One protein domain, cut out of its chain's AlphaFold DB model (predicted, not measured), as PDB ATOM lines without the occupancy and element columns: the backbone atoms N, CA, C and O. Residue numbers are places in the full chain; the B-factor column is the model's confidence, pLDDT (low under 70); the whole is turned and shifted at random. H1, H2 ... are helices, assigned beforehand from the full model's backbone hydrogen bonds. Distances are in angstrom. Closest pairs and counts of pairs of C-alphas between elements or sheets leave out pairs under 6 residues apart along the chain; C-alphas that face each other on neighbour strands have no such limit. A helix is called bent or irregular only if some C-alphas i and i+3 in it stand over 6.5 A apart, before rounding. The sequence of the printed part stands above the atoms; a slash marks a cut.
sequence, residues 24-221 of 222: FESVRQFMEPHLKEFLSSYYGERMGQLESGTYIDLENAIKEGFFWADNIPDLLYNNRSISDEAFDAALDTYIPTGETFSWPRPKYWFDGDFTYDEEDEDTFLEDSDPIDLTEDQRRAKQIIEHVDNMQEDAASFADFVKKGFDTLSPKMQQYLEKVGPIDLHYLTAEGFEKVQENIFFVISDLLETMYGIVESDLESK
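This is residues 24 to 221 of the 222 residues of an uncharacterized protein of Aequorivita sp (UniProt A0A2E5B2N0). A body of helices is drawn out into a long arm: H7 runs through the middle, H2 and H3 follow each other along one side of it, and H5 crosses it on another side, then reaches on as the arm with its residues 135 to 156, which touch no other helix. H1 packs on H5 and also meets H2 and H3, short H4 and H6 lie at the end away from the arm, and residues 92 to 134, with no named element, run from H4 to the arm's tip. The printed part has 198 residues with seven named helices, H1 to H7 in order, and no named strand; its class is all helix. The whole is loose, with a radius of gyration of the C-alphas of 22.8 A, and spans 82 by 38 by 22 A.

H1, residues 24 to 49, is irregular, with C-alphas 42 and 45 9.3 A apart, and has a kink of 96 degrees near residue 43. H2, residues 52 to 64, forms a helical hairpin with H1; they only just touch, with 3 pairs of C-alphas within 8 A, the closest Glu 32 and Ile 62 at 6.7 A. H3, residues 67 to 78, is only just irregular, with C-alphas 70 and 73 6.53 A apart, and touches H1 only at their ends, closest at the C-alphas of Phe 24 and Ala 69, 5.2 A. H4, residues 84 to 91, touches no helix. H5, residues 135 to 179, touches H1 at a steep tilt of 41 degrees, opposite ways, the closest C-alphas being Phe 38 and Gly 164, 6.7 A. H6, residues 181 to 185, only just touches H3, with 3 pairs of C-alphas within 8 A, the closest Leu 76 and Asp 183 at 6.1 A. H7, residues 189 to 219, touches H5 at a steep tilt of 46 degrees, closest at C-alphas Val 161 and Leu 207, 6.0 A. It touches H3 at a shallow tilt of 5 degrees, closest at C-alphas Trp 68 and Val 202, 6.0 A, and H2 at 14 degrees, also shallow, closest at Leu 58 and Met 210, 6.3 A. H1, H2, H3 and H7 form a bundle, helices set side by side. Every O i to N i+4 pair is within hydrogen-bond range in H2, H4, H6 and H7, against 15 of 22 in H1, 4 of 8 in H3 and 39 of 41 in H5.

H1 begins at C-alpha 24, (-10.556, -14.217, -39.218), and measures 30.7 A. H5 measures 64.2 A from C-alpha 135, (22.466, 28.129, -24.995), and has a kink of 27 degrees near residue 165. H7 measures 44.0 A and ends at C-alpha 219, (-0.802, 13.152, -25.816).

The C-alphas farthest apart, Ala 89 and Asp 132, are 81.8 A apart. The printed part has no cut, the link from H4 to H5 is long, with 43 residues, and residues 117 to 122 stand free. The mean pLDDT of the printed part is 87.5; 20 residues are under 70, among them 114 to 127.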
ATOM      1  N   PHE A  24     -10.882 -15.456 -39.919       91.12
ATOM      2  CA  PHE A  24     -10.556 -14.217 -39.218       91.12
ATOM      3  C   PHE A  24     -11.782 -13.567 -38.572       91.12
ATOM      4  O   PHE A  24     -11.665 -13.009 -37.485       91.12
ATOM      5  N   GLU A  25     -12.955 -13.642 -39.207       93.00
ATOM      6  CA  GLU A  25     -14.178 -13.037 -38.686       93.00
ATOM      7  C   GLU A  25     -14.664 -13.798 -37.448       93.00
ATOM      8  O   GLU A  25     -15.044 -13.180 -36.452       93.00
ATOM      9  N   SER A  26     -14.572 -15.131 -37.438       94.12
ATOM     10  CA  SER A  26     -14.934 -15.902 -36.247       94.12
ATOM     11  C   SER A  26     -13.913 -15.738 -35.110       94.12
ATOM     12  O   SER A  26     -14.308 -15.653 -33.943       94.12
ATOM     13  N   VAL A  27     -12.617 -15.609 -35.425       94.94
ATOM     14  CA  VAL A  27     -11.581 -15.224 -34.447       94.94
ATOM     15  C   VAL A  27     -11.881 -13.838 -33.880       94.94
ATOM     16  O   VAL A  27     -11.877 -13.666 -32.661       94.94
ATOM     17  N   ARG A  28     -12.187 -12.857 -34.736       95.19
ATOM     18  CA  ARG A  28     -12.516 -11.487 -34.336       95.19
ATOM     19  C   ARG A  28     -13.700 -11.463 -33.380       95.19
ATOM     20  O   ARG A  28     -13.591 -10.880 -32.306       95.19
ATOM     21  N   GLN A  29     -14.806 -12.115 -33.735       95.31
ATOM     22  CA  GLN A  29     -16.005 -12.178 -32.893       95.31
ATOM     23  C   GLN A  29     -15.714 -12.784 -31.514       95.31
ATOM     24  O   GLN A  29     -16.271 -12.341 -30.509       95.31
ATOM     25  N   PHE A  30     -14.827 -13.781 -31.451       96.56
ATOM     26  CA  PHE A  30     -14.401 -14.374 -30.190       96.56
ATOM     27  C   PHE A  30     -13.480 -13.447 -29.377       96.56
ATOM     28  O   PHE A  30     -13.629 -13.337 -28.161       96.56
ATOM     29  N   MET A  31     -12.521 -12.790 -30.032       97.44
ATOM     30  CA  MET A  31     -11.461 -12.026 -29.371       97.44
ATOM     31  C   MET A  31     -11.856 -10.588 -29.016       97.44
ATOM     32  O   MET A  31     -11.333 -10.040 -28.046       97.44
ATOM     33  N   GLU A  32     -12.775  -9.974 -29.761       96.56
ATOM     34  CA  GLU A  32     -13.197  -8.578 -29.589       96.56
ATOM     35  C   GLU A  32     -13.594  -8.232 -28.138       96.56
ATOM     36  O   GLU A  32     -13.084  -7.238 -27.613       96.56
ATOM     37  N   PRO A  33     -14.427  -9.022 -27.429       97.62
ATOM     38  CA  PRO A  33     -14.766  -8.724 -26.038       97.62
ATOM     39  C   PRO A  33     -13.543  -8.727 -25.112       97.62
ATOM     40  O   PRO A  33     -13.447  -7.887 -24.220       97.62
ATOM     41  N   HIS A  34     -12.595  -9.639 -25.341       97.75
ATOM     42  CA  HIS A  34     -11.377  -9.761 -24.539       97.75
ATOM     43  C   HIS A  34     -10.398  -8.614 -24.794       97.75
ATOM     44  O   HIS A  34      -9.762  -8.135 -23.858       97.75
ATOM     45  N   LEU A  35     -10.316  -8.127 -26.034       96.44
ATOM     46  CA  LEU A  35      -9.560  -6.923 -26.376       96.44
ATOM     47  C   LEU A  35     -10.126  -5.688 -25.680       96.44
ATOM     48  O   LEU A  35      -9.384  -4.934 -25.057       96.44
ATOM     49  N   LYS A  36     -11.448  -5.502 -25.741       95.44
ATOM     50  CA  LYS A  36     -12.127  -4.369 -25.099       95.44
ATOM     51  C   LYS A  36     -11.968  -4.406 -23.579       95.44
ATOM     52  O   LYS A  36     -11.703  -3.374 -22.963       95.44
ATOM     53  N   GLU A  37     -12.078  -5.590 -22.982       97.19
ATOM     54  CA  GLU A  37     -11.817  -5.803 -21.557       97.19
ATOM     55  C   GLU A  37     -10.362  -5.484 -21.192       97.19
ATOM     56  O   GLU A  37     -10.123  -4.784 -20.205       97.19
ATOM     57  N   PHE A  38      -9.398  -5.932 -22.001       97.44
ATOM     58  CA  PHE A  38      -7.982  -5.626 -21.805       97.44
ATOM     59  C   PHE A  38      -7.717  -4.116 -21.864       97.44
ATOM     60  O   PHE A  38      -7.166  -3.568 -20.912       97.44
ATOM     61  N   LEU A  39      -8.165  -3.431 -22.924       95.62
ATOM     62  CA  LEU A  39      -8.008  -1.981 -23.078       95.62
ATOM     63  C   LEU A  39      -8.608  -1.220 -21.891       95.62
ATOM     64  O   LEU A  39      -7.954  -0.360 -21.302       95.62
ATOM     65  N   SER A  40      -9.833  -1.579 -21.498       94.69
ATOM     66  CA  SER A  40     -10.503  -0.965 -20.352       94.69
ATOM     67  C   SER A  40      -9.767  -1.220 -19.037       94.69
ATOM     68  O   SER A  40      -9.757  -0.344 -18.176       94.69
ATOM     69  N   SER A  41      -9.182  -2.403 -18.861       95.62
ATOM     70  CA  SER A  41      -8.461  -2.766 -17.638       95.62
ATOM     71  C   SER A  41      -7.089  -2.102 -17.562       95.62
ATOM     72  O   SER A  41      -6.672  -1.695 -16.481       95.62
ATOM     73  N   TYR A  42      -6.398  -1.978 -18.699       95.50
ATOM     74  CA  TYR A  42      -5.074  -1.372 -18.778       95.50
ATOM     75  C   TYR A  42      -5.135   0.150 -18.615       95.50
ATOM     76  O   TYR A  42      -4.456   0.711 -17.759       95.50
ATOM     77  N   TYR A  43      -5.972   0.826 -19.409       92.50
ATOM     78  CA  TYR A  43      -6.062   2.289 -19.401       92.50
ATOM     79  C   TYR A  43      -6.986   2.834 -18.305       92.50
ATOM     80  O   TYR A  43      -6.854   3.995 -17.907       92.50
ATOM     81  N   GLY A  44      -7.916   2.021 -17.794       93.25
ATOM     82  CA  GLY A  44      -8.808   2.397 -16.700       93.25
ATOM     83  C   GLY A  44      -9.578   3.687 -16.992       93.25
ATOM     84  O   GLY A  44     -10.219   3.831 -18.033       93.25
ATOM     85  N   GLU A  45      -9.493   4.654 -16.077       91.38
ATOM     86  CA  GLU A  45     -10.174   5.950 -16.203       91.38
ATOM     87  C   GLU A  45      -9.702   6.774 -17.414       91.38
ATOM     88  O   GLU A  45     -10.479   7.588 -17.920       91.38
ATOM     89  N   ARG A  46      -8.480   6.540 -17.930       90.88
ATOM     90  CA  ARG A  46      -7.961   7.232 -19.128       90.88
ATOM     91  C   ARG A  46      -8.812   6.933 -20.364       90.88
ATOM     92  O   ARG A  46      -8.954   7.810 -21.208       90.88
ATOM     93  N   MET A  47      -9.474   5.771 -20.433       92.50
ATOM     94  CA  MET A  47     -10.431   5.481 -21.511       92.50
ATOM     95  C   MET A  47     -11.542   6.533 -21.565       92.50
ATOM     96  O   MET A  47     -11.884   7.029 -22.634       92.50
ATOM     97  N   GLY A  48     -12.067   6.957 -20.411       89.44
ATOM     98  CA  GLY A  48     -13.136   7.958 -20.334       89.44
ATOM     99  C   GLY A  48     -12.732   9.354 -20.818       89.44
ATOM    100  O   GLY A  48     -13.597  10.214 -20.972       89.44
ATOM    101  N   GLN A  49     -11.439   9.580 -21.054       91.38
ATOM    102  CA  GLN A  49     -10.900  10.842 -21.548       91.38
ATOM    103  C   GLN A  49     -10.805  10.875 -23.076       91.38
ATOM    104  O   GLN A  49     -10.642  11.967 -23.613       91.38
ATOM    105  N   LEU A  50     -10.917   9.734 -23.770       92.56
ATOM    106  CA  LEU A  50     -10.744   9.631 -25.224       92.56
ATOM    107  C   LEU A  50     -11.847  10.353 -26.007       92.56
ATOM    108  O   LEU A  50     -13.004  10.407 -25.578       92.56
ATOM    109  N   GLU A  51     -11.501  10.894 -27.178       93.19
ATOM    110  CA  GLU A  51     -12.509  11.447 -28.083       93.19
ATOM    111  C   GLU A  51     -13.389  10.351 -28.696       93.19
ATOM    112  O   GLU A  51     -12.980   9.205 -28.874       93.19
ATOM    113  N   SER A  52     -14.618  10.705 -29.092       92.12
ATOM    114  CA  SER A  52     -15.523   9.755 -29.752       92.12
ATOM    115  C   SER A  52     -14.955   9.194 -31.061       92.12
ATOM    116  O   SER A  52     -15.295   8.072 -31.423       92.12
ATOM    117  N   GLY A  53     -14.117   9.966 -31.769       93.44
ATOM    118  CA  GLY A  53     -13.420   9.508 -32.976       93.44
ATOM    119  C   GLY A  53     -12.452   8.365 -32.678       93.44
ATOM    120  O   GLY A  53     -12.489   7.342 -33.348       93.44
ATOM    121  N   THR A  54     -11.714   8.475 -31.581       94.31
ATOM    122  CA  THR A  54     -10.729   7.488 -31.122       94.31
ATOM    123  C   THR A  54     -11.369   6.138 -30.809       94.31
ATOM    124  O   THR A  54     -10.820   5.091 -31.142       94.31
ATOM    125  N   TYR A  55     -12.589   6.129 -30.261       94.44
ATOM    126  CA  TYR A  55     -13.358   4.889 -30.115       94.44
ATOM    127  C   TYR A  55     -13.708   4.252 -31.465       94.44
ATOM    128  O   TYR A  55     -13.645   3.035 -31.590       94.44
ATOM    129  N   ILE A  56     -14.067   5.048 -32.476       95.81
ATOM    130  CA  ILE A  56     -14.356   4.535 -33.825       95.81
ATOM    131  C   ILE A  56     -13.086   3.945 -34.448       95.81
ATOM    132  O   ILE A  56     -13.149   2.870 -35.042       95.81
ATOM    133  N   ASP A  57     -11.945   4.610 -34.275       96.88
ATOM    134  CA  ASP A  57     -10.657   4.138 -34.785       96.88
ATOM    135  C   ASP A  57     -10.239   2.821 -34.118       96.88
ATOM    136  O   ASP A  57      -9.836   1.888 -34.811       96.88
ATOM    137  N   LEU A  58     -10.442   2.681 -32.802       95.50
ATOM    138  CA  LEU A  58     -10.238   1.415 -32.089       95.50
ATOM    139  C   LEU A  58     -11.158   0.300 -32.603       95.50
ATOM    140  O   LEU A  58     -10.701  -0.818 -32.825       95.50
ATOM    141  N   GLU A  59     -12.444   0.583 -32.825       95.31
ATOM    142  CA  GLU A  59     -13.378  -0.404 -33.385       95.31
ATOM    143  C   GLU A  59     -12.963  -0.846 -34.795       95.31
ATOM    144  O   GLU A  59     -13.116  -2.016 -35.144       95.31
ATOM    145  N   ASN A  60     -12.428   0.063 -35.614       94.81
ATOM    146  CA  ASN A  60     -11.928  -0.273 -36.945       94.81
ATOM    147  C   ASN A  60     -10.631  -1.092 -36.875       94.81
ATOM    148  O   ASN A  60     -10.527  -2.105 -37.563       94.81
ATOM    149  N   ALA A  61      -9.702  -0.735 -35.985       95.19
ATOM    150  CA  ALA A  61      -8.488  -1.515 -35.747       95.19
ATOM    151  C   ALA A  61      -8.817  -2.954 -35.313       95.19
ATOM    152  O   ALA A  61      -8.254  -3.905 -35.846       95.19
ATOM    153  N   ILE A  62      -9.789  -3.138 -34.411       94.06
ATOM    154  CA  ILE A  62     -10.254  -4.472 -34.001       94.06
ATOM    155  C   ILE A  62     -10.906  -5.224 -35.171       94.06
ATOM    156  O   ILE A  62     -10.765  -6.443 -35.267       94.06
ATOM    157  N   LYS A  63     -11.620  -4.530 -36.065       91.19
ATOM    158  CA  LYS A  63     -12.231  -5.152 -37.250       91.19
ATOM    159  C   LYS A  63     -11.218  -5.706 -38.233       91.19
ATOM    160  O   LYS A  63     -11.428  -6.793 -38.761       91.19
ATOM    161  N   GLU A  64     -10.143  -4.972 -38.463       90.00
ATOM    162  CA  GLU A  64      -9.165  -5.295 -39.501       90.00
ATOM    163  C   GLU A  64      -7.986  -6.121 -38.963       90.00
ATOM    164  O   GLU A  64      -7.415  -6.932 -39.692       90.00
ATOM    165  N   GLY A  65      -7.662  -5.993 -37.673       89.06
ATOM    166  CA  GLY A  65      -6.448  -6.551 -37.067       89.06
ATOM    167  C   GLY A  65      -6.382  -8.076 -36.979       89.06
ATOM    168  O   GLY A  65      -5.338  -8.625 -36.641       89.06
ATOM    169  N   PHE A  66      -7.465  -8.785 -37.306       92.69
ATOM    170  CA  PHE A  66      -7.475 -10.248 -37.337       92.69
ATOM    171  C   PHE A  66      -7.223 -10.848 -38.711       92.69
ATOM    172  O   PHE A  66      -7.112 -12.064 -38.795       92.69
ATOM    173  N   PHE A  67      -7.088 -10.044 -39.770       89.06
ATOM    174  CA  PHE A  67      -6.922 -10.535 -41.142       89.06
ATOM    175  C   PHE A  67      -5.860 -11.643 -41.270       89.06
ATOM    176  O   PHE A  67      -6.081 -12.663 -41.915       89.06
ATOM    177  N   TRP A  68      -4.728 -11.500 -40.577       88.38
ATOM    178  CA  TRP A  68      -3.633 -12.475 -40.605       88.38
ATOM    179  C   TRP A  68      -3.923 -13.810 -39.904       88.38
ATOM    180  O   TRP A  68      -3.150 -14.758 -40.076       88.38
ATOM    181  N   ALA A  69      -5.027 -13.910 -39.160       93.44
ATOM    182  CA  ALA A  69      -5.494 -15.156 -38.564       93.44
ATOM    183  C   ALA A  69      -6.006 -16.152 -39.617       93.44
ATOM    184  O   ALA A  69      -6.009 -17.350 -39.346       93.44
ATOM    185  N   ASP A  70      -6.366 -15.705 -40.828       92.75
ATOM    186  CA  ASP A  70      -6.751 -16.597 -41.937       92.75
ATOM    187  C   ASP A  70      -5.619 -17.541 -42.375       92.75
ATOM    188  O   ASP A  70      -5.875 -18.557 -43.011       92.75
ATOM    189  N   ASN A  71      -4.370 -17.267 -41.986       93.88
ATOM    190  CA  ASN A  71      -3.263 -18.192 -42.222       93.88
ATOM    191  C   ASN A  71      -3.326 -19.438 -41.322       93.88
ATOM    192  O   ASN A  71      -2.677 -20.439 -41.616       93.88
ATOM    193  N   ILE A  72      -4.054 -19.390 -40.202       96.06
ATOM    194  CA  ILE A  72      -4.043 -20.466 -39.203       96.06
ATOM    195  C   ILE A  72      -4.593 -21.783 -39.765       96.06
ATOM    196  O   ILE A  72      -3.908 -22.791 -39.594       96.06
ATOM    197  N   PRO A  73      -5.747 -21.828 -40.461       95.25
ATOM    198  CA  PRO A  73      -6.218 -23.049 -41.116       95.25
ATOM    199  C   PRO A  73      -5.168 -23.699 -42.029       95.25
ATOM    200  O   PRO A  73      -4.937 -24.906 -41.939       95.25
ATOM    201  N   ASP A  74      -4.461 -22.904 -42.835       95.69
ATOM    202  CA  ASP A  74      -3.402 -23.407 -43.712       95.69
ATOM    203  C   ASP A  74      -2.205 -23.939 -42.916       95.69
ATOM    204  O   ASP A  74      -1.620 -24.964 -43.272       95.69
ATOM    205  N   LEU A  75      -1.822 -23.270 -41.826       96.69
ATOM    206  CA  LEU A  75      -0.756 -23.744 -40.942       96.69
ATOM    207  C   LEU A  75      -1.137 -25.061 -40.259       96.69
ATOM    208  O   LEU A  75      -0.297 -25.957 -40.169       96.69
ATOM    209  N   LEU A  76      -2.389 -25.197 -39.825       96.56
ATOM    210  CA  LEU A  76      -2.914 -26.424 -39.237       96.56
ATOM    211  C   LEU A  76      -2.883 -27.572 -40.251       96.56
ATOM    212  O   LEU A  76      -2.336 -28.629 -39.946       96.56
ATOM    213  N   TYR A  77      -3.387 -27.349 -41.469       95.50
ATOM    214  CA  TYR A  77      -3.414 -28.348 -42.541       95.50
ATOM    215  C   TYR A  77      -2.005 -28.783 -42.973       95.50
ATOM    216  O   TYR A  77      -1.678 -29.970 -42.965       95.50
ATOM    217  N   ASN A  78      -1.129 -27.824 -43.290       96.75
ATOM    218  CA  ASN A  78       0.183 -28.109 -43.879       96.75
ATOM    219  C   ASN A  78       1.198 -28.718 -42.898       96.75
ATOM    220  O   ASN A  78       2.245 -29.200 -43.330       96.75
ATOM    221  N   ASN A  79       0.932 -28.678 -41.588       97.38
ATOM    222  CA  ASN A  79       1.859 -29.166 -40.561       97.38
ATOM    223  C   ASN A  79       1.287 -30.342 -39.749       97.38
ATOM    224  O   ASN A  79       1.723 -30.581 -38.616       97.38
ATOM    225  N   ARG A  80       0.340 -31.094 -40.324       96.62
ATOM    226  CA  ARG A  80      -0.166 -32.350 -39.755       96.62
ATOM    227  C   ARG A  80       0.927 -33.419 -39.687       96.62
ATOM    228  O   ARG A  80       1.813 -33.511 -40.530       96.62
ATOM    229  N   SER A  81       0.844 -34.255 -38.660       97.06
ATOM    230  CA  SER A  81       1.747 -35.383 -38.388       97.06
ATOM    231  C   SER A  81       1.317 -36.684 -39.071       97.06
ATOM    232  O   SER A  81       2.064 -37.664 -39.061       97.06
ATOM    233  N   ILE A  82       0.125 -36.695 -39.669       96.69
ATOM    234  CA  ILE A  82      -0.472 -37.824 -40.384       96.69
ATOM    235  C   ILE A  82      -0.847 -37.406 -41.811       96.69
ATOM    236  O   ILE A  82      -0.967 -36.218 -42.099       96.69
ATOM    237  N   SER A  83      -1.018 -38.379 -42.708       96.38
ATOM    238  CA  SER A  83      -1.475 -38.140 -44.083       96.38
ATOM    239  C   SER A  83      -2.956 -37.763 -44.143       96.38
ATOM    240  O   SER A  83      -3.722 -38.196 -43.287       96.38
ATOM    241  N   ASP A  84      -3.373 -37.088 -45.215       93.75
ATOM    242  CA  ASP A  84      -4.771 -36.689 -45.445       93.75
ATOM    243  C   ASP A  84      -5.758 -37.863 -45.331       93.75
ATOM    244  O   ASP A  84      -6.690 -37.794 -44.541       93.75
ATOM    245  N   GLU A  85      -5.484 -39.005 -45.977       95.75
ATOM    246  CA  GLU A  85      -6.341 -40.204 -45.870       95.75
ATOM    247  C   GLU A  85      -6.499 -40.716 -44.424       95.75
ATOM    248  O   GLU A  85      -7.536 -41.263 -44.052       95.75
ATOM    249  N   ALA A  86      -5.461 -40.560 -43.595       95.81
ATOM    250  CA  ALA A  86      -5.505 -40.967 -42.194       95.81
ATOM    251  C   ALA A  86      -6.230 -39.924 -41.337       95.81
ATOM    252  O   ALA A  86      -6.875 -40.290 -40.357       95.81
ATOM    253  N   PHE A  87      -6.128 -38.645 -41.706       95.31
ATOM    254  CA  PHE A  87      -6.840 -37.556 -41.054       95.31
ATOM    255  C   PHE A  87      -8.343 -37.654 -41.304       95.31
ATOM    256  O   PHE A  87      -9.103 -37.599 -40.343       95.31
ATOM    257  N   ASP A  88      -8.771 -37.905 -42.542       94.69
ATOM    258  CA  ASP A  88     -10.186 -38.098 -42.885       94.69
ATOM    259  C   ASP A  88     -10.786 -39.274 -42.096       94.69
ATOM    260  O   ASP A  88     -11.836 -39.152 -41.465       94.69
ATOM    261  N   ALA A  89     -10.062 -40.397 -42.026       94.75
ATOM    262  CA  ALA A  89     -10.480 -41.550 -41.231       94.75
ATOM    263  C   ALA A  89     -10.528 -41.256 -39.717       94.75
ATOM    264  O   ALA A  89     -11.368 -41.804 -38.997       94.75
ATOM    265  N   ALA A  90      -9.622 -40.413 -39.211       93.25
ATOM    266  CA  ALA A  90      -9.640 -39.977 -37.819       93.25
ATOM    267  C   ALA A  90     -10.827 -39.045 -37.543       93.25
ATOM    268  O   ALA A  90     -11.496 -39.210 -36.523       93.25
ATOM    269  N   LEU A  91     -11.127 -38.125 -38.464       92.69
ATOM    270  CA  LEU A  91     -12.229 -37.170 -38.370       92.69
ATOM    271  C   LEU A  91     -13.585 -37.874 -38.250       92.69
ATOM    272  O   LEU A  91     -14.366 -37.525 -37.367       92.69
ATOM    273  N   ASP A  92     -13.814 -38.931 -39.035       91.88
ATOM    274  CA  ASP A  92     -15.046 -39.737 -39.003       91.88
ATOM    275  C   ASP A  92     -15.346 -40.368 -37.632       91.88
ATOM    276  O   ASP A  92     -16.490 -40.712 -37.321       91.88
ATOM    277  N   THR A  93     -14.316 -40.563 -36.807       91.88
ATOM    278  CA  THR A  93     -14.426 -41.229 -35.502       91.88
ATOM    279  C   THR A  93     -14.062 -40.323 -34.330       91.88
ATOM    280  O   THR A  93     -14.074 -40.773 -33.180       91.88
ATOM    281  N   TYR A  94     -13.763 -39.050 -34.599       89.50
ATOM    282  CA  TYR A  94     -13.291 -38.119 -33.591       89.50
ATOM    283  C   TYR A  94     -14.406 -37.740 -32.617       89.50
ATOM    284  O   TYR A  94     -15.498 -37.320 -32.997       89.50
ATOM    285  N   ILE A  95     -14.109 -37.864 -31.325       86.44
ATOM    286  CA  ILE A  95     -14.997 -37.450 -30.243       86.44
ATOM    287  C   ILE A  95     -14.273 -36.340 -29.482       86.44
ATOM    288  O   ILE A  95     -13.238 -36.628 -28.881       86.44
ATOM    289  N   PRO A  96     -14.794 -35.098 -29.465       81.62
ATOM    290  CA  PRO A  96     -14.186 -34.010 -28.711       81.62
ATOM    291  C   PRO A  96     -14.079 -34.357 -27.222       81.62
ATOM    292  O   PRO A  96     -15.078 -34.612 -26.547       81.62
ATOM    293  N   THR A  97     -12.854 -34.355 -26.708       78.94
ATOM    294  CA  THR A  97     -12.513 -34.735 -25.326       78.94
ATOM    295  C   THR A  97     -12.302 -33.533 -24.403       78.94
ATOM    296  O   THR A  97     -12.184 -33.715 -23.192       78.94
ATOM    297  N   GLY A  98     -12.270 -32.310 -24.947       79.94
ATOM    298  CA  GLY A  98     -11.858 -31.115 -24.203       79.94
ATOM    299  C   GLY A  98     -10.360 -31.110 -23.887       79.94
ATOM    300  O   GLY A  98      -9.958 -30.652 -22.820       79.94
ATOM    301  N   GLU A  99      -9.552 -31.684 -24.783       84.62
ATOM    302  CA  GLU A  99      -8.093 -31.672 -24.700       84.62
ATOM    303  C   GLU A  99      -7.537 -30.247 -24.637       84.62
ATOM    304  O   GLU A  99      -7.989 -29.347 -25.342       84.62
ATOM    305  N   THR A 100      -6.526 -30.071 -23.791       88.19
ATOM    306  CA  THR A 100      -5.714 -28.855 -23.707       88.19
ATOM    307  C   THR A 100      -4.335 -29.148 -24.261       88.19
ATOM    308  O   THR A 100      -3.781 -30.220 -23.985       88.19
ATOM    309  N   PHE A 101      -3.745 -28.189 -24.960       92.62
ATOM    310  CA  PHE A 101      -2.477 -28.381 -25.648       92.62
ATOM    311  C   PHE A 101      -1.358 -27.576 -24.990       92.62
ATOM    312  O   PHE A 101      -1.569 -26.538 -24.365       92.62
ATOM    313  N   SER A 102      -0.132 -28.087 -25.098       92.19
ATOM    314  CA  SER A 102       1.047 -27.370 -24.618       92.19
ATOM    315  C   SER A 102       1.518 -26.405 -25.697       92.19
ATOM    316  O   SER A 102       2.192 -26.809 -26.641       92.19
ATOM    317  N   TRP A 103       1.201 -25.130 -25.525       94.00
ATOM    318  CA  TRP A 103       1.608 -24.072 -26.442       94.00
ATOM    319  C   TRP A 103       3.044 -23.602 -26.164       94.00
ATOM    320  O   TRP A 103       3.387 -23.347 -25.004       94.00
ATOM    321  N   PRO A 104       3.911 -23.480 -27.187       91.38
ATOM    322  CA  PRO A 104       5.252 -22.948 -26.984       91.38
ATOM    323  C   PRO A 104       5.194 -21.466 -26.566       91.38
ATOM    324  O   PRO A 104       4.361 -20.700 -27.035       91.38
ATOM    325  N   ARG A 105       6.097 -21.030 -25.679       83.00
ATOM    326  CA  ARG A 105       6.260 -19.613 -25.290       83.00
ATOM    327  C   ARG A 105       7.707 -19.180 -25.548       83.00
ATOM    328  O   ARG A 105       8.506 -19.166 -24.611       83.00
ATOM    329  N   PRO A 106       8.088 -18.887 -26.805       76.19
ATOM    330  CA  PRO A 106       9.387 -18.287 -27.090       76.19
ATOM    331  C   PRO A 106       9.518 -16.917 -26.411       76.19
ATOM    332  O   PRO A 106       8.520 -16.235 -26.157       76.19
ATOM    333  N   LYS A 107      10.766 -16.521 -26.133       78.25
ATOM    334  CA  LYS A 107      11.098 -15.183 -25.627       78.25
ATOM    335  C   LYS A 107      10.823 -14.144 -26.716       78.25
ATOM    336  O   LYS A 107      11.290 -14.312 -27.840       78.25
ATOM    337  N   TYR A 108      10.115 -13.075 -26.370       78.31
ATOM    338  CA  TYR A 108       9.809 -11.950 -27.253       78.31
ATOM    339  C   TYR A 108      10.662 -10.717 -26.947       78.31
ATOM    340  O   TYR A 108      11.361 -10.650 -25.935       78.31
ATOM    341  N   TRP A 109      10.622  -9.728 -27.845       78.94
ATOM    342  CA  TRP A 109      11.381  -8.482 -27.701       78.94
ATOM    343  C   TRP A 109      11.009  -7.719 -26.416       78.94
ATOM    344  O   TRP A 109      11.894  -7.200 -25.741       78.94
ATOM    345  N   PHE A 110       9.727  -7.737 -26.025       80.56
ATOM    346  CA  PHE A 110       9.217  -7.105 -24.802       80.56
ATOM    347  C   PHE A 110       9.533  -7.896 -23.515       80.56
ATOM    348  O   PHE A 110       9.276  -7.422 -22.412       80.56
ATOM    349  N   ASP A 111      10.111  -9.100 -23.627       79.12
ATOM    350  CA  ASP A 111      10.697  -9.829 -22.489       79.12
ATOM    351  C   ASP A 111      12.147  -9.387 -22.215       79.12
ATOM    352  O   ASP A 111      12.864 -10.004 -21.415       79.12
ATOM    353  N   GLY A 112      12.622  -8.377 -22.947       72.44
ATOM    354  CA  GLY A 112      13.830  -7.637 -22.621       72.44
ATOM    355  C   GLY A 112      13.718  -6.943 -21.266       72.44
ATOM    356  O   GLY A 112      12.628  -6.746 -20.731       72.44
ATOM    357  N   ASP A 113      14.874  -6.605 -20.706       71.31
ATOM    358  CA  ASP A 113      14.928  -5.730 -19.546       71.31
ATOM    359  C   ASP A 113      14.900  -4.283 -20.044       71.31
ATOM    360  O   ASP A 113      15.798  -3.870 -20.779       71.31
ATOM    361  N   PHE A 114      13.830  -3.565 -19.706       67.31
ATOM    362  CA  PHE A 114      13.684  -2.131 -19.972       67.31
ATOM    363  C   PHE A 114      13.926  -1.309 -18.700       67.31
ATOM    364  O   PHE A 114      13.722  -0.099 -18.716       67.31
ATOM    365  N   THR A 115      14.342  -1.950 -17.599       61.53
ATOM    366  CA  THR A 115      14.805  -1.239 -16.409       61.53
ATOM    367  C   THR A 115      16.248  -0.810 -16.630       61.53
ATOM    368  O   THR A 115      17.108  -1.621 -16.973       61.53
ATOM    369  N   TYR A 116      16.502   0.487 -16.490       55.50
ATOM    370  CA  TYR A 116      17.853   1.002 -16.339       55.50
ATOM    371  C   TYR A 116      18.134   1.160 -14.848       55.50
ATOM    372  O   TYR A 116      17.244   1.549 -14.089       55.50
ATOM    373  N   ASP A 117      19.347   0.777 -14.435       47.38
ATOM    374  CA  ASP A 117      19.843   0.973 -13.074       47.38
ATOM    375  C   ASP A 117      19.580   2.430 -12.666       47.38
ATOM    376  O   ASP A 117      20.090   3.348 -13.304       47.38
ATOM    377  N   GLU A 118      18.832   2.642 -11.579       47.88
ATOM    378  CA  GLU A 118      18.631   3.938 -10.901       47.88
ATOM    379  C   GLU A 118      19.950   4.508 -10.309       47.88
ATOM    380  O   GLU A 118      19.947   5.216  -9.303       47.88
ATOM    381  N   GLU A 119      21.107   4.158 -10.880       45.06
ATOM    382  CA  GLU A 119      22.417   4.740 -10.577       45.06
ATOM    383  C   GLU A 119      22.797   5.864 -11.559       45.06
ATOM    384  O   GLU A 119      23.949   6.303 -11.565       45.06
ATOM    385  N   ASP A 120      21.856   6.367 -12.366       53.00
ATOM    386  CA  ASP A 120      22.038   7.658 -13.024       53.00
ATOM    387  C   ASP A 120      21.990   8.753 -11.944       53.00
ATOM    388  O   ASP A 120      20.941   9.151 -11.443       53.00
ATOM    389  N   GLU A 121      23.182   9.161 -11.497       50.34
ATOM    390  CA  GLU A 121      23.391  10.305 -10.612       50.34
ATOM    391  C   GLU A 121      22.648  11.523 -11.175       50.34
ATOM    392  O   GLU A 121      22.997  11.955 -12.277       50.34
ATOM    393  N   ASP A 122      21.703  12.087 -10.400       53.25
ATOM    394  CA  ASP A 122      21.013  13.356 -10.683       53.25
ATOM    395  C   ASP A 122      21.970  14.315 -11.401       53.25
ATOM    396  O   ASP A 122      22.940  14.845 -10.827       53.25
ATOM    397  N   THR A 123      21.758  14.503 -12.697       61.09
ATOM    398  CA  THR A 123      22.679  15.301 -13.489       61.09
ATOM    399  C   THR A 123      22.412  16.769 -13.187       61.09
ATOM    400  O   THR A 123      21.273  17.211 -13.058       61.09
ATOM    401  N   PHE A 124      23.460  17.601 -13.128       67.56
ATOM    402  CA  PHE A 124      23.310  19.052 -12.907       67.56
ATOM    403  C   PHE A 124      22.285  19.710 -13.858       67.56
ATOM    404  O   PHE A 124      21.734  20.763 -13.543       67.56
ATOM    405  N   LEU A 125      22.040  19.115 -15.031       66.56
ATOM    406  CA  LEU A 125      21.095  19.623 -16.017       66.56
ATOM    407  C   LEU A 125      19.628  19.300 -15.692       66.56
ATOM    408  O   LEU A 125      18.788  20.124 -16.056       66.56
ATOM    409  N   GLU A 126      19.306  18.207 -14.997       64.44
ATOM    410  CA  GLU A 126      17.920  17.852 -14.635       64.44
ATOM    411  C   GLU A 126      17.284  18.923 -13.739       64.44
ATOM    412  O   GLU A 126      16.264  19.511 -14.108       64.44
ATOM    413  N   ASP A 127      17.973  19.316 -12.665       66.25
ATOM    414  CA  ASP A 127      17.474  20.285 -11.675       66.25
ATOM    415  C   ASP A 127      17.689  21.765 -12.046       66.25
ATOM    416  O   ASP A 127      17.227  22.673 -11.347       66.25
ATOM    417  N   SER A 128      18.409  22.054 -13.134       71.75
ATOM    418  CA  SER A 128      18.729  23.438 -13.512       71.75
ATOM    419  C   SER A 128      17.528  24.191 -14.097       71.75
ATOM    420  O   SER A 128      16.888  23.716 -15.041       71.75
ATOM    421  N   ASP A 129      17.287  25.420 -13.625       71.44
ATOM    422  CA  ASP A 129      16.340  26.348 -14.257       71.44
ATOM    423  C   ASP A 129      16.836  26.692 -15.681       71.44
ATOM    424  O   ASP A 129      17.981  27.135 -15.841       71.44
ATOM    425  N   PRO A 130      16.014  26.523 -16.737       67.38
ATOM    426  CA  PRO A 130      16.380  26.861 -18.114       67.38
ATOM    427  C   PRO A 130      16.917  28.291 -18.301       67.38
ATOM    428  O   PRO A 130      17.647  28.554 -19.266       67.38
ATOM    429  N   ILE A 131      16.554  29.212 -17.403       71.75
ATOM    430  CA  ILE A 131      17.006  30.609 -17.390       71.75
ATOM    431  C   ILE A 131      18.492  30.723 -17.015       71.75
ATOM    432  O   ILE A 131      19.183  31.597 -17.546       71.75
ATOM    433  N   ASP A 132      18.997  29.818 -16.176       78.50
ATOM    434  CA  ASP A 132      20.377  29.818 -15.677       78.50
ATOM    435  C   ASP A 132      21.352  29.053 -16.595       78.50
ATOM    436  O   ASP A 132      22.571  29.088 -16.399       78.50
ATOM    437  N   LEU A 133      20.834  28.399 -17.641       80.25
ATOM    438  CA  LEU A 133      21.617  27.629 -18.604       80.25
ATOM    439  C   LEU A 133      22.108  28.486 -19.777       80.25
ATOM    440  O   LEU A 133      21.370  29.283 -20.373       80.25
ATOM    441  N   THR A 134      23.364  28.261 -20.174       86.25
ATOM    442  CA  THR A 134      23.880  28.733 -21.469       86.25
ATOM    443  C   THR A 134      23.121  28.074 -22.624       86.25
ATOM    444  O   THR A 134      22.503  27.028 -22.458       86.25
ATOM    445  N   GLU A 135      23.176  28.661 -23.821       79.56
ATOM    446  CA  GLU A 135      22.466  28.129 -24.995       79.56
ATOM    447  C   GLU A 135      22.851  26.672 -25.322       79.56
ATOM    448  O   GLU A 135      21.981  25.854 -25.615       79.56
ATOM    449  N   ASP A 136      24.136  26.324 -25.202       78.19
ATOM    450  CA  ASP A 136      24.620  24.959 -25.440       78.19
ATOM    451  C   ASP A 136      24.128  23.979 -24.360       78.19
ATOM    452  O   ASP A 136      23.763  22.846 -24.671       78.19
ATOM    453  N   GLN A 137      24.043  24.421 -23.100       78.75
ATOM    454  CA  GLN A 137      23.486  23.620 -22.004       78.75
ATOM    455  C   GLN A 137      21.968  23.455 -22.122       78.75
ATOM    456  O   GLN A 137      21.450  22.390 -21.808       78.75
ATOM    457  N   ARG A 138      21.255  24.471 -22.622       78.19
ATOM    458  CA  ARG A 138      19.812  24.391 -22.886       78.19
ATOM    459  C   ARG A 138      19.509  23.372 -23.987       78.19
ATOM    460  O   ARG A 138      18.592  22.575 -23.840       78.19
ATOM    461  N   ARG A 139      20.322  23.342 -25.051       74.44
ATOM    462  CA  ARG A 139      20.237  22.308 -26.097       74.44
ATOM    463  C   ARG A 139      20.568  20.916 -25.572       74.44
ATOM    464  O   ARG A 139      19.885  19.970 -25.932       74.44
ATOM    465  N   ALA A 140      21.597  20.790 -24.734       74.44
ATOM    466  CA  ALA A 140      21.936  19.513 -24.111       74.44
ATOM    467  C   ALA A 140      20.797  19.005 -23.211       74.44
ATOM    468  O   ALA A 140      20.419  17.847 -23.339       74.44
ATOM    469  N   LYS A 141      20.197  19.882 -22.392       77.88
ATOM    470  CA  LYS A 141      19.023  19.565 -21.567       77.88
ATOM    471  C   LYS A 141      17.839  19.087 -22.415       77.88
ATOM    472  O   LYS A 141      17.298  18.032 -22.135       77.88
ATOM    473  N   GLN A 142      17.521  19.778 -23.510       73.38
ATOM    474  CA  GLN A 142      16.456  19.357 -24.435       73.38
ATOM    475  C   GLN A 142      16.711  17.989 -25.081       73.38
ATOM    476  O   GLN A 142      15.768  17.245 -25.328       73.38
ATOM    477  N   ILE A 143      17.969  17.666 -25.399       73.62
ATOM    478  CA  ILE A 143      18.335  16.360 -25.962       73.62
ATOM    479  C   ILE A 143      18.166  15.262 -24.912       73.62
ATOM    480  O   ILE A 143      17.635  14.214 -25.253       73.62
ATOM    481  N   ILE A 144      18.600  15.504 -23.670       74.69
ATOM    482  CA  ILE A 144      18.444  14.563 -22.552       74.69
ATOM    483  C   ILE A 144      16.953  14.322 -22.292       74.69
ATOM    484  O   ILE A 144      16.503  13.201 -22.464       74.69
ATOM    485  N   GLU A 145      16.162  15.383 -22.096       75.69
ATOM    486  CA  GLU A 145      14.705  15.284 -21.909       75.69
ATOM    487  C   GLU A 145      14.009  14.550 -23.073       75.69
ATOM    488  O   GLU A 145      13.063  13.799 -22.866       75.69
ATOM    489  N   HIS A 146      14.454  14.740 -24.323       69.94
ATOM    490  CA  HIS A 146      13.930  13.972 -25.460       69.94
ATOM    491  C   HIS A 146      14.317  12.496 -25.417       69.94
ATOM    492  O   HIS A 146      13.499  11.655 -25.776       69.94
ATOM    493  N   VAL A 147      15.551  12.180 -25.031       69.88
ATOM    494  CA  VAL A 147      16.006  10.796 -24.897       69.88
ATOM    495  C   VAL A 147      15.245  10.099 -23.772       69.88
ATOM    496  O   VAL A 147      14.793   8.980 -23.993       69.88
ATOM    497  N   ASP A 148      15.034  10.764 -22.639       70.94
ATOM    498  CA  ASP A 148      14.300  10.221 -21.494       70.94
ATOM    499  C   ASP A 148      12.830   9.979 -21.853       70.94
ATOM    500  O   ASP A 148      12.331   8.871 -21.676       70.94
ATOM    501  N   ASN A 149      12.166  10.948 -22.497       69.25
ATOM    502  CA  ASN A 149      10.797  10.763 -22.996       69.25
ATOM    503  C   ASN A 149      10.705   9.586 -23.986       69.25
ATOM    504  O   ASN A 149       9.832   8.736 -23.859       69.25
ATOM    505  N   MET A 150      11.643   9.478 -24.938       67.88
ATOM    506  CA  MET A 150      11.679   8.349 -25.879       67.88
ATOM    507  C   MET A 150      11.868   6.996 -25.172       67.88
ATOM    508  O   MET A 150      11.405   5.971 -25.677       67.88
ATOM    509  N   GLN A 151      12.571   6.971 -24.040       69.88
ATOM    510  CA  GLN A 151      12.761   5.765 -23.238       69.88
ATOM    511  C   GLN A 151      11.512   5.416 -22.428       69.88
ATOM    512  O   GLN A 151      11.094   4.258 -22.447       69.88
ATOM    513  N   GLU A 152      10.892   6.394 -21.764       75.88
ATOM    514  CA  GLU A 152       9.631   6.209 -21.038       75.88
ATOM    515  C   GLU A 152       8.515   5.714 -21.968       75.88
ATOM    516  O   GLU A 152       7.775   4.789 -21.613       75.88
ATOM    517  N   ASP A 153       8.443   6.257 -23.185       76.81
ATOM    518  CA  ASP A 153       7.498   5.829 -24.216       76.81
ATOM    519  C   ASP A 153       7.762   4.381 -24.649       76.81
ATOM    520  O   ASP A 153       6.832   3.577 -24.763       76.81
ATOM    521  N   ALA A 154       9.033   4.005 -24.839       77.38
ATOM    522  CA  ALA A 154       9.415   2.641 -25.198       77.38
ATOM    523  C   ALA A 154       9.116   1.632 -24.074       77.38
ATOM    524  O   ALA A 154       8.648   0.525 -24.353       77.38
ATOM    525  N   ALA A 155       9.348   2.005 -22.813       82.56
ATOM    526  CA  ALA A 155       9.035   1.176 -21.652       82.56
ATOM    527  C   ALA A 155       7.517   1.012 -21.465       82.56
ATOM    528  O   ALA A 155       7.037  -0.103 -21.242       82.56
ATOM    529  N   SER A 156       6.754   2.097 -21.625       85.69
ATOM    530  CA  SER A 156       5.288   2.089 -21.560       85.69
ATOM    531  C   SER A 156       4.677   1.239 -22.675       85.69
ATOM    532  O   SER A 156       3.769   0.442 -22.425       85.69
ATOM    533  N   PHE A 157       5.225   1.338 -23.888       89.75
ATOM    534  CA  PHE A 157       4.833   0.498 -25.014       89.75
ATOM    535  C   PHE A 157       5.144  -0.982 -24.758       89.75
ATOM    536  O   PHE A 157       4.279  -1.841 -24.946       89.75
ATOM    537  N   ALA A 158       6.350  -1.296 -24.281       88.62
ATOM    538  CA  ALA A 158       6.741  -2.666 -23.959       88.62
ATOM    539  C   ALA A 158       5.851  -3.284 -22.864       88.62
ATOM    540  O   ALA A 158       5.429  -4.434 -23.006       88.62
ATOM    541  N   ASP A 159       5.520  -2.533 -21.807       91.62
ATOM    542  CA  ASP A 159       4.608  -2.981 -20.744       91.62
ATOM    543  C   ASP A 159       3.186  -3.230 -21.273       91.62
ATOM    544  O   ASP A 159       2.601  -4.282 -20.987       91.62
ATOM    545  N   PHE A 160       2.657  -2.316 -22.096       93.88
ATOM    546  CA  PHE A 160       1.355  -2.478 -22.742       93.88
ATOM    547  C   PHE A 160       1.302  -3.746 -23.589       93.88
ATOM    548  O   PHE A 160       0.412  -4.583 -23.402       93.88
ATOM    549  N   VAL A 161       2.271  -3.912 -24.495       92.44
ATOM    550  CA  VAL A 161       2.322  -5.070 -25.389       92.44
ATOM    551  C   VAL A 161       2.447  -6.347 -24.571       92.44
ATOM    552  O   VAL A 161       1.667  -7.268 -24.788       92.44
ATOM    553  N   LYS A 162       3.345  -6.399 -23.582       92.31
ATOM    554  CA  LYS A 162       3.539  -7.582 -22.734       92.31
ATOM    555  C   LYS A 162       2.262  -7.992 -22.000       92.31
ATOM    556  O   LYS A 162       1.851  -9.149 -22.090       92.31
ATOM    557  N   LYS A 163       1.600  -7.056 -21.311       94.56
ATOM    558  CA  LYS A 163       0.347  -7.334 -20.584       94.56
ATOM    559  C   LYS A 163      -0.787  -7.736 -21.524       94.56
ATOM    560  O   LYS A 163      -1.567  -8.632 -21.190       94.56
ATOM    561  N   GLY A 164      -0.869  -7.101 -22.693       94.62
ATOM    562  CA  GLY A 164      -1.821  -7.469 -23.736       94.62
ATOM    563  C   GLY A 164      -1.587  -8.891 -24.221       94.62
ATOM    564  O   GLY A 164      -2.511  -9.696 -24.256       94.62
ATOM    565  N   PHE A 165      -0.340  -9.240 -24.503       92.44
ATOM    566  CA  PHE A 165       0.055 -10.556 -24.982       92.44
ATOM    567  C   PHE A 165      -0.251 -11.666 -23.973       92.44
ATOM    568  O   PHE A 165      -0.904 -12.654 -24.309       92.44
ATOM    569  N   ASP A 166       0.136 -11.466 -22.712       92.19
ATOM    570  CA  ASP A 166      -0.114 -12.423 -21.630       92.19
ATOM    571  C   ASP A 166      -1.618 -12.615 -21.356       92.19
ATOM    572  O   ASP A 166      -2.033 -13.668 -20.869       92.19
ATOM    573  N   THR A 167      -2.452 -11.634 -21.716       95.50
ATOM    574  CA  THR A 167      -3.915 -11.713 -21.594       95.50
ATOM    575  C   THR A 167      -4.569 -12.351 -22.821       95.50
ATOM    576  O   THR A 167      -5.451 -13.202 -22.688       95.50
ATOM    577  N   LEU A 168      -4.166 -11.942 -24.024       96.50
ATOM    578  CA  LEU A 168      -4.870 -12.226 -25.275       96.50
ATOM    579  C   LEU A 168      -4.385 -13.511 -25.948       96.50
ATOM    580  O   LEU A 168      -5.202 -14.243 -26.505       96.50
ATOM    581  N   SER A 169      -3.091 -13.840 -25.874       94.50
ATOM    582  CA  SER A 169      -2.578 -15.069 -26.495       94.50
ATOM    583  C   SER A 169      -3.237 -16.329 -25.930       94.50
ATOM    584  O   SER A 169      -3.688 -17.147 -26.734       94.50
ATOM    585  N   PRO A 170      -3.428 -16.473 -24.600       95.38
ATOM    586  CA  PRO A 170      -4.169 -17.604 -24.048       95.38
ATOM    587  C   PRO A 170      -5.620 -17.688 -24.532       95.38
ATOM    588  O   PRO A 170      -6.161 -18.783 -24.659       95.38
ATOM    589  N   LYS A 171      -6.269 -16.553 -24.824       97.06
ATOM    590  CA  LYS A 171      -7.639 -16.539 -25.362       97.06
ATOM    591  C   LYS A 171      -7.677 -17.066 -26.787       97.06
ATOM    592  O   LYS A 171      -8.512 -17.912 -27.094       97.06
ATOM    593  N   MET A 172      -6.746 -16.634 -27.629       95.50
ATOM    594  CA  MET A 172      -6.664 -17.120 -29.003       95.50
ATOM    595  C   MET A 172      -6.303 -18.612 -29.059       95.50
ATOM    596  O   MET A 172      -6.883 -19.355 -29.843       95.50
ATOM    597  N   GLN A 173      -5.431 -19.078 -28.163       95.88
ATOM    598  CA  GLN A 173      -5.145 -20.504 -27.980       95.88
ATOM    599  C   GLN A 173      -6.410 -21.279 -27.577       95.88
ATOM    600  O   GLN A 173      -6.786 -22.220 -28.267       95.88
ATOM    601  N   GLN A 174      -7.131 -20.835 -26.539       95.50
ATOM    602  CA  GLN A 174      -8.401 -21.446 -26.101       95.50
ATOM    603  C   GLN A 174      -9.448 -21.509 -27.218       95.50
ATOM    604  O   GLN A 174     -10.222 -22.464 -27.298       95.50
ATOM    605  N   TYR A 175      -9.491 -20.491 -28.078       95.69
ATOM    606  CA  TYR A 175     -10.350 -20.502 -29.253       95.69
ATOM    607  C   TYR A 175      -9.996 -21.659 -30.193       95.69
ATOM    608  O   TYR A 175     -10.885 -22.435 -30.539       95.69
ATOM    609  N   LEU A 176      -8.715 -21.834 -30.540       95.50
ATOM    610  CA  LEU A 176      -8.259 -22.940 -31.394       95.50
ATOM    611  C   LEU A 176      -8.527 -24.309 -30.769       95.50
ATOM    612  O   LEU A 176      -8.998 -25.211 -31.457       95.50
ATOM    613  N   GLU A 177      -8.308 -24.451 -29.463       94.94
ATOM    614  CA  GLU A 177      -8.625 -25.681 -28.723       94.94
ATOM    615  C   GLU A 177     -10.117 -26.019 -28.776       94.94
ATOM    616  O   GLU A 177     -10.500 -27.187 -28.773       94.94
ATOM    617  N   LYS A 178     -10.981 -25.005 -28.863       92.50
ATOM    618  CA  LYS A 178     -12.424 -25.196 -28.987       92.50
ATOM    619  C   LYS A 178     -12.852 -25.550 -30.410       92.50
ATOM    620  O   LYS A 178     -13.748 -26.378 -30.565       92.50
ATOM    621  N   VAL A 179     -12.292 -24.892 -31.426       91.00
ATOM    622  CA  VAL A 179     -12.805 -24.982 -32.809       91.00
ATOM    623  C   VAL A 179     -12.066 -25.985 -33.692       91.00
ATOM    624  O   VAL A 179     -12.670 -26.501 -34.624       91.00
ATOM    625  N   GLY A 180     -10.801 -26.291 -33.396       91.31
ATOM    626  CA  GLY A 180      -9.974 -27.224 -34.169       91.31
ATOM    627  C   GLY A 180      -9.205 -28.235 -33.312       91.31
ATOM    628  O   GLY A 180      -8.020 -28.448 -33.571       91.31
ATOM    629  N   PRO A 181      -9.809 -28.876 -32.290       93.50
ATOM    630  CA  PRO A 181      -9.065 -29.761 -31.394       93.50
ATOM    631  C   PRO A 181      -8.482 -30.987 -32.109       93.50
ATOM    632  O   PRO A 181      -7.412 -31.453 -31.730       93.50
ATOM    633  N   ILE A 182      -9.135 -31.494 -33.163       94.25
ATOM    634  CA  ILE A 182      -8.588 -32.591 -33.970       94.25
ATOM    635  C   ILE A 182      -7.360 -32.153 -34.777       94.25
ATOM    636  O   ILE A 182      -6.374 -32.887 -34.835       94.25
ATOM    637  N   ASP A 183      -7.383 -30.950 -35.357       94.88
ATOM    638  CA  ASP A 183      -6.233 -30.405 -36.075       94.88
ATOM    639  C   ASP A 183      -5.040 -30.235 -35.131       94.88
ATOM    640  O   ASP A 183      -3.930 -30.638 -35.471       94.88
ATOM    641  N   LEU A 184      -5.276 -29.734 -33.913       95.81
ATOM    642  CA  LEU A 184      -4.248 -29.615 -32.876       95.81
ATOM    643  C   LEU A 184      -3.732 -30.978 -32.394       95.81
ATOM    644  O   LEU A 184      -2.532 -31.131 -32.171       95.81
ATOM    645  N   HIS A 185      -4.608 -31.981 -32.275       95.00
ATOM    646  CA  HIS A 185      -4.239 -33.342 -31.877       95.00
ATOM    647  C   HIS A 185      -3.195 -33.960 -32.805       95.00
ATOM    648  O   HIS A 185      -2.277 -34.648 -32.355       95.00
ATOM    649  N   TYR A 186      -3.319 -33.690 -34.103       95.69
ATOM    650  CA  TYR A 186      -2.402 -34.201 -35.111       95.69
ATOM    651  C   TYR A 186      -1.355 -33.184 -35.555       95.69
ATOM    652  O   TYR A 186      -0.622 -33.472 -36.500       95.69
ATOM    653  N   LEU A 187      -1.219 -32.040 -34.893       97.12
ATOM    654  CA  LEU A 187      -0.240 -31.029 -35.268       97.12
ATOM    655  C   LEU A 187       1.182 -31.465 -34.875       97.12
ATOM    656  O   LEU A 187       1.432 -31.979 -33.784       97.12
ATOM    657  N   THR A 188       2.144 -31.273 -35.777       97.12
ATOM    658  CA  THR A 188       3.567 -31.489 -35.466       97.12
ATOM    659  C   THR A 188       4.095 -30.428 -34.496       97.12
ATOM    660  O   THR A 188       3.530 -29.345 -34.379       97.12
ATOM    661  N   ALA A 189       5.227 -30.697 -33.834       95.88
ATOM    662  CA  ALA A 189       5.878 -29.705 -32.969       95.88
ATOM    663  C   ALA A 189       6.241 -28.408 -33.725       95.88
ATOM    664  O   ALA A 189       5.969 -27.320 -33.232       95.88
ATOM    665  N   GLU A 190       6.768 -28.524 -34.951       95.88
ATOM    666  CA  GLU A 190       7.028 -27.372 -35.832       95.88
ATOM    667  C   GLU A 190       5.725 -26.650 -36.220       95.88
ATOM    668  O   GLU A 190       5.680 -25.425 -36.295       95.88
ATOM    669  N   GLY A 191       4.633 -27.397 -36.421       96.75
ATOM    670  CA  GLY A 191       3.303 -26.828 -36.624       96.75
ATOM    671  C   GLY A 191       2.840 -25.981 -35.440       96.75
ATOM    672  O   GLY A 191       2.376 -24.862 -35.645       96.75
ATOM    673  N   PHE A 192       3.022 -26.468 -34.207       96.75
ATOM    674  CA  PHE A 192       2.726 -25.694 -32.997       96.75
ATOM    675  C   PHE A 192       3.541 -24.400 -32.931       96.75
ATOM    676  O   PHE A 192       2.981 -23.357 -32.605       96.75
ATOM    677  N   GLU A 193       4.833 -24.441 -33.265       95.38
ATOM    678  CA  GLU A 193       5.688 -23.247 -33.309       95.38
ATOM    679  C   GLU A 193       5.173 -22.221 -34.331       95.38
ATOM    680  O   GLU A 193       4.959 -21.065 -33.974       95.38
ATOM    681  N   LYS A 194       4.862 -22.643 -35.563       95.81
ATOM    682  CA  LYS A 194       4.358 -21.739 -36.615       95.81
ATOM    683  C   LYS A 194       2.997 -21.132 -36.291       95.81
ATOM    684  O   LYS A 194       2.781 -19.941 -36.514       95.81
ATOM    685  N   VAL A 195       2.062 -21.936 -35.775       96.44
ATOM    686  CA  VAL A 195       0.746 -21.431 -35.349       96.44
ATOM    687  C   VAL A 195       0.925 -20.433 -34.209       96.44
ATOM    688  O   VAL A 195       0.302 -19.373 -34.215       96.44
ATOM    689  N   GLN A 196       1.822 -20.724 -33.264       94.81
ATOM    690  CA  GLN A 196       2.114 -19.824 -32.159       94.81
ATOM    691  C   GLN A 196       2.717 -18.493 -32.616       94.81
ATOM    692  O   GLN A 196       2.296 -17.440 -32.137       94.81
ATOM    693  N   GLU A 197       3.676 -18.525 -33.539       92.19
ATOM    694  CA  GLU A 197       4.266 -17.327 -34.138       92.19
ATOM    695  C   GLU A 197       3.212 -16.483 -34.863       92.19
ATOM    696  O   GLU A 197       3.209 -15.260 -34.730       92.19
ATOM    697  N   ASN A 198       2.273 -17.118 -35.574       94.19
ATOM    698  CA  ASN A 198       1.189 -16.402 -36.244       94.19
ATOM    699  C   ASN A 198       0.202 -15.762 -35.249       94.19
ATOM    700  O   ASN A 198      -0.115 -14.585 -35.403       94.19
ATOM    701  N   ILE A 199      -0.210 -16.478 -34.192       94.81
ATOM    702  CA  ILE A 199      -1.023 -15.916 -33.092       94.81
ATOM    703  C   ILE A 199      -0.342 -14.676 -32.512       94.81
ATOM    704  O   ILE A 199      -0.963 -13.638 -32.294       94.81
ATOM    705  N   PHE A 200       0.955 -14.791 -32.253       91.56
ATOM    706  CA  PHE A 200       1.744 -13.718 -31.676       91.56
ATOM    707  C   PHE A 200       1.894 -12.521 -32.602       91.56
ATOM    708  O   PHE A 200       1.809 -11.388 -32.136       91.56
ATOM    709  N   PHE A 201       2.079 -12.757 -33.897       90.69
ATOM    710  CA  PHE A 201       2.110 -11.699 -34.895       90.69
ATOM    711  C   PHE A 201       0.781 -10.935 -34.947       90.69
ATOM    712  O   PHE A 201       0.789  -9.719 -34.787       90.69
ATOM    713  N   VAL A 202      -0.349 -11.647 -35.064       93.56
ATOM    714  CA  VAL A 202      -1.703 -11.057 -35.068       93.56
ATOM    715  C   VAL A 202      -1.925 -10.185 -33.830       93.56
ATOM    716  O   VAL A 202      -2.365  -9.043 -33.930       93.56
ATOM    717  N   ILE A 203      -1.595 -10.708 -32.647       94.38
ATOM    718  CA  ILE A 203      -1.804  -9.990 -31.386       94.38
ATOM    719  C   ILE A 203      -0.868  -8.786 -31.267       94.38
ATOM    720  O   ILE A 203      -1.310  -7.726 -30.835       94.38
ATOM    721  N   SER A 204       0.407  -8.932 -31.632       90.50
ATOM    722  CA  SER A 204       1.385  -7.843 -31.544       90.50
ATOM    723  C   SER A 204       1.019  -6.682 -32.465       90.50
ATOM    724  O   SER A 204       1.033  -5.545 -32.011       90.50
ATOM    725  N   ASP A 205       0.667  -6.964 -33.720       91.06
ATOM    726  CA  ASP A 205       0.289  -5.959 -34.724       91.06
ATOM    727  C   ASP A 205      -0.955  -5.165 -34.288       91.06
ATOM    728  O   ASP A 205      -0.992  -3.930 -34.330       91.06
ATOM    729  N   LEU A 206      -1.951  -5.874 -33.749       94.81
ATOM    730  CA  LEU A 206      -3.156  -5.250 -33.218       94.81
ATOM    731  C   LEU A 206      -2.872  -4.413 -31.961       94.81
ATOM    732  O   LEU A 206      -3.383  -3.300 -31.839       94.81
ATOM    733  N   LEU A 207      -2.063  -4.917 -31.025       95.12
ATOM    734  CA  LEU A 207      -1.670  -4.161 -29.832       95.12
ATOM    735  C   LEU A 207      -0.887  -2.899 -30.207       95.12
ATOM    736  O   LEU A 207      -1.191  -1.833 -29.681       95.12
ATOM    737  N   GLU A 208       0.058  -2.990 -31.139       92.81
ATOM    738  CA  GLU A 208       0.821  -1.837 -31.627       92.81
ATOM    739  C   GLU A 208      -0.094  -0.755 -32.206       92.81
ATOM    740  O   GLU A 208      -0.024   0.409 -31.804       92.81
ATOM    741  N   THR A 209      -1.035  -1.160 -33.059       94.75
ATOM    742  CA  THR A 209      -2.025  -0.252 -33.646       94.75
ATOM    743  C   THR A 209      -2.891   0.413 -32.572       94.75
ATOM    744  O   THR A 209      -3.054   1.634 -32.565       94.75
ATOM    745  N   MET A 210      -3.437  -0.364 -31.631       95.56
ATOM    746  CA  MET A 210      -4.302   0.171 -30.574       95.56
ATOM    747  C   MET A 210      -3.552   1.088 -29.605       95.56
ATOM    748  O   MET A 210      -4.117   2.090 -29.172       95.56
ATOM    749  N   TYR A 211      -2.297   0.767 -29.274       94.94
ATOM    750  CA  TYR A 211      -1.451   1.631 -28.453       94.94
ATOM    751  C   TYR A 211      -1.270   2.996 -29.117       94.94
ATOM    752  O   TYR A 211      -1.551   4.018 -28.496       94.94
ATOM    753  N   GLY A 212      -0.901   3.006 -30.403       92.94
ATOM    754  CA  GLY A 212      -0.723   4.239 -31.167       92.94
ATOM    755  C   GLY A 212      -1.992   5.091 -31.242       92.94
ATOM    756  O   GLY A 212      -1.915   6.310 -31.111       92.94
ATOM    757  N   ILE A 213      -3.167   4.470 -31.397       95.62
ATOM    758  CA  ILE A 213      -4.455   5.185 -31.402       95.62
ATOM    759  C   ILE A 213      -4.720   5.855 -30.046       95.62
ATOM    760  O   ILE A 213      -5.091   7.028 -30.001       95.62
ATOM    761  N   VAL A 214      -4.541   5.121 -28.941       93.94
ATOM    762  CA  VAL A 214      -4.859   5.623 -27.595       93.94
ATOM    763  C   VAL A 214      -3.866   6.687 -27.139       93.94
ATOM    764  O   VAL A 214      -4.291   7.749 -26.688       93.94
ATOM    765  N   GLU A 215      -2.562   6.435 -27.253       91.94
ATOM    766  CA  GLU A 215      -1.556   7.380 -26.755       91.94
ATOM    767  C   GLU A 215      -1.509   8.664 -27.598       91.94
ATOM    768  O   GLU A 215      -1.445   9.744 -27.023       91.94
ATOM    769  N   SER A 216      -1.716   8.596 -28.921       91.56
ATOM    770  CA  SER A 216      -1.829   9.796 -29.773       91.56
ATOM    771  C   SER A 216      -2.963  10.740 -29.331       91.56
ATOM    772  O   SER A 216      -2.785  11.960 -29.252       91.56
ATOM    773  N   ASP A 217      -4.132  10.192 -28.978       91.75
ATOM    774  CA  ASP A 217      -5.254  10.982 -28.457       91.75
ATOM    775  C   ASP A 217      -4.934  11.582 -27.077       91.75
ATOM    776  O   ASP A 217      -5.214  12.758 -26.827       91.75
ATOM    777  N   LEU A 218      -4.310  10.804 -26.191       88.19
ATOM    778  CA  LEU A 218      -3.999  11.236 -24.828       88.19
ATOM    779  C   LEU A 218      -2.868  12.271 -24.778       88.19
ATOM    780  O   LEU A 218      -2.934  13.197 -23.966       88.19
ATOM    781  N   GLU A 219      -1.872  12.164 -25.652       85.69
ATOM    782  CA  GLU A 219      -0.802  13.152 -25.816       85.69
ATOM    783  C   GLU A 219      -1.321  14.475 -26.370       85.69
ATOM    784  O   GLU A 219      -0.906  15.532 -25.901       85.69
ATOM    785  N   SER A 220      -2.290  14.447 -27.294       83.31
ATOM    786  CA  SER A 220      -2.891  15.668 -27.856       83.31
ATOM    787  C   SER A 220      -3.575  16.569 -26.811       83.31
ATOM    788  O   SER A 220      -3.908  17.723 -27.095       83.31
ATOM    789  N   LYS A 221      -3.791  16.037 -25.601       76.06
ATOM    790  CA  LYS A 221      -4.457  16.691 -24.467       76.06
ATOM    791  C   LYS A 221      -3.493  17.166 -23.374       76.06
ATOM    792  O   LYS A 221      -3.968  17.793 -22.423       76.06
TER     793      LYS A 221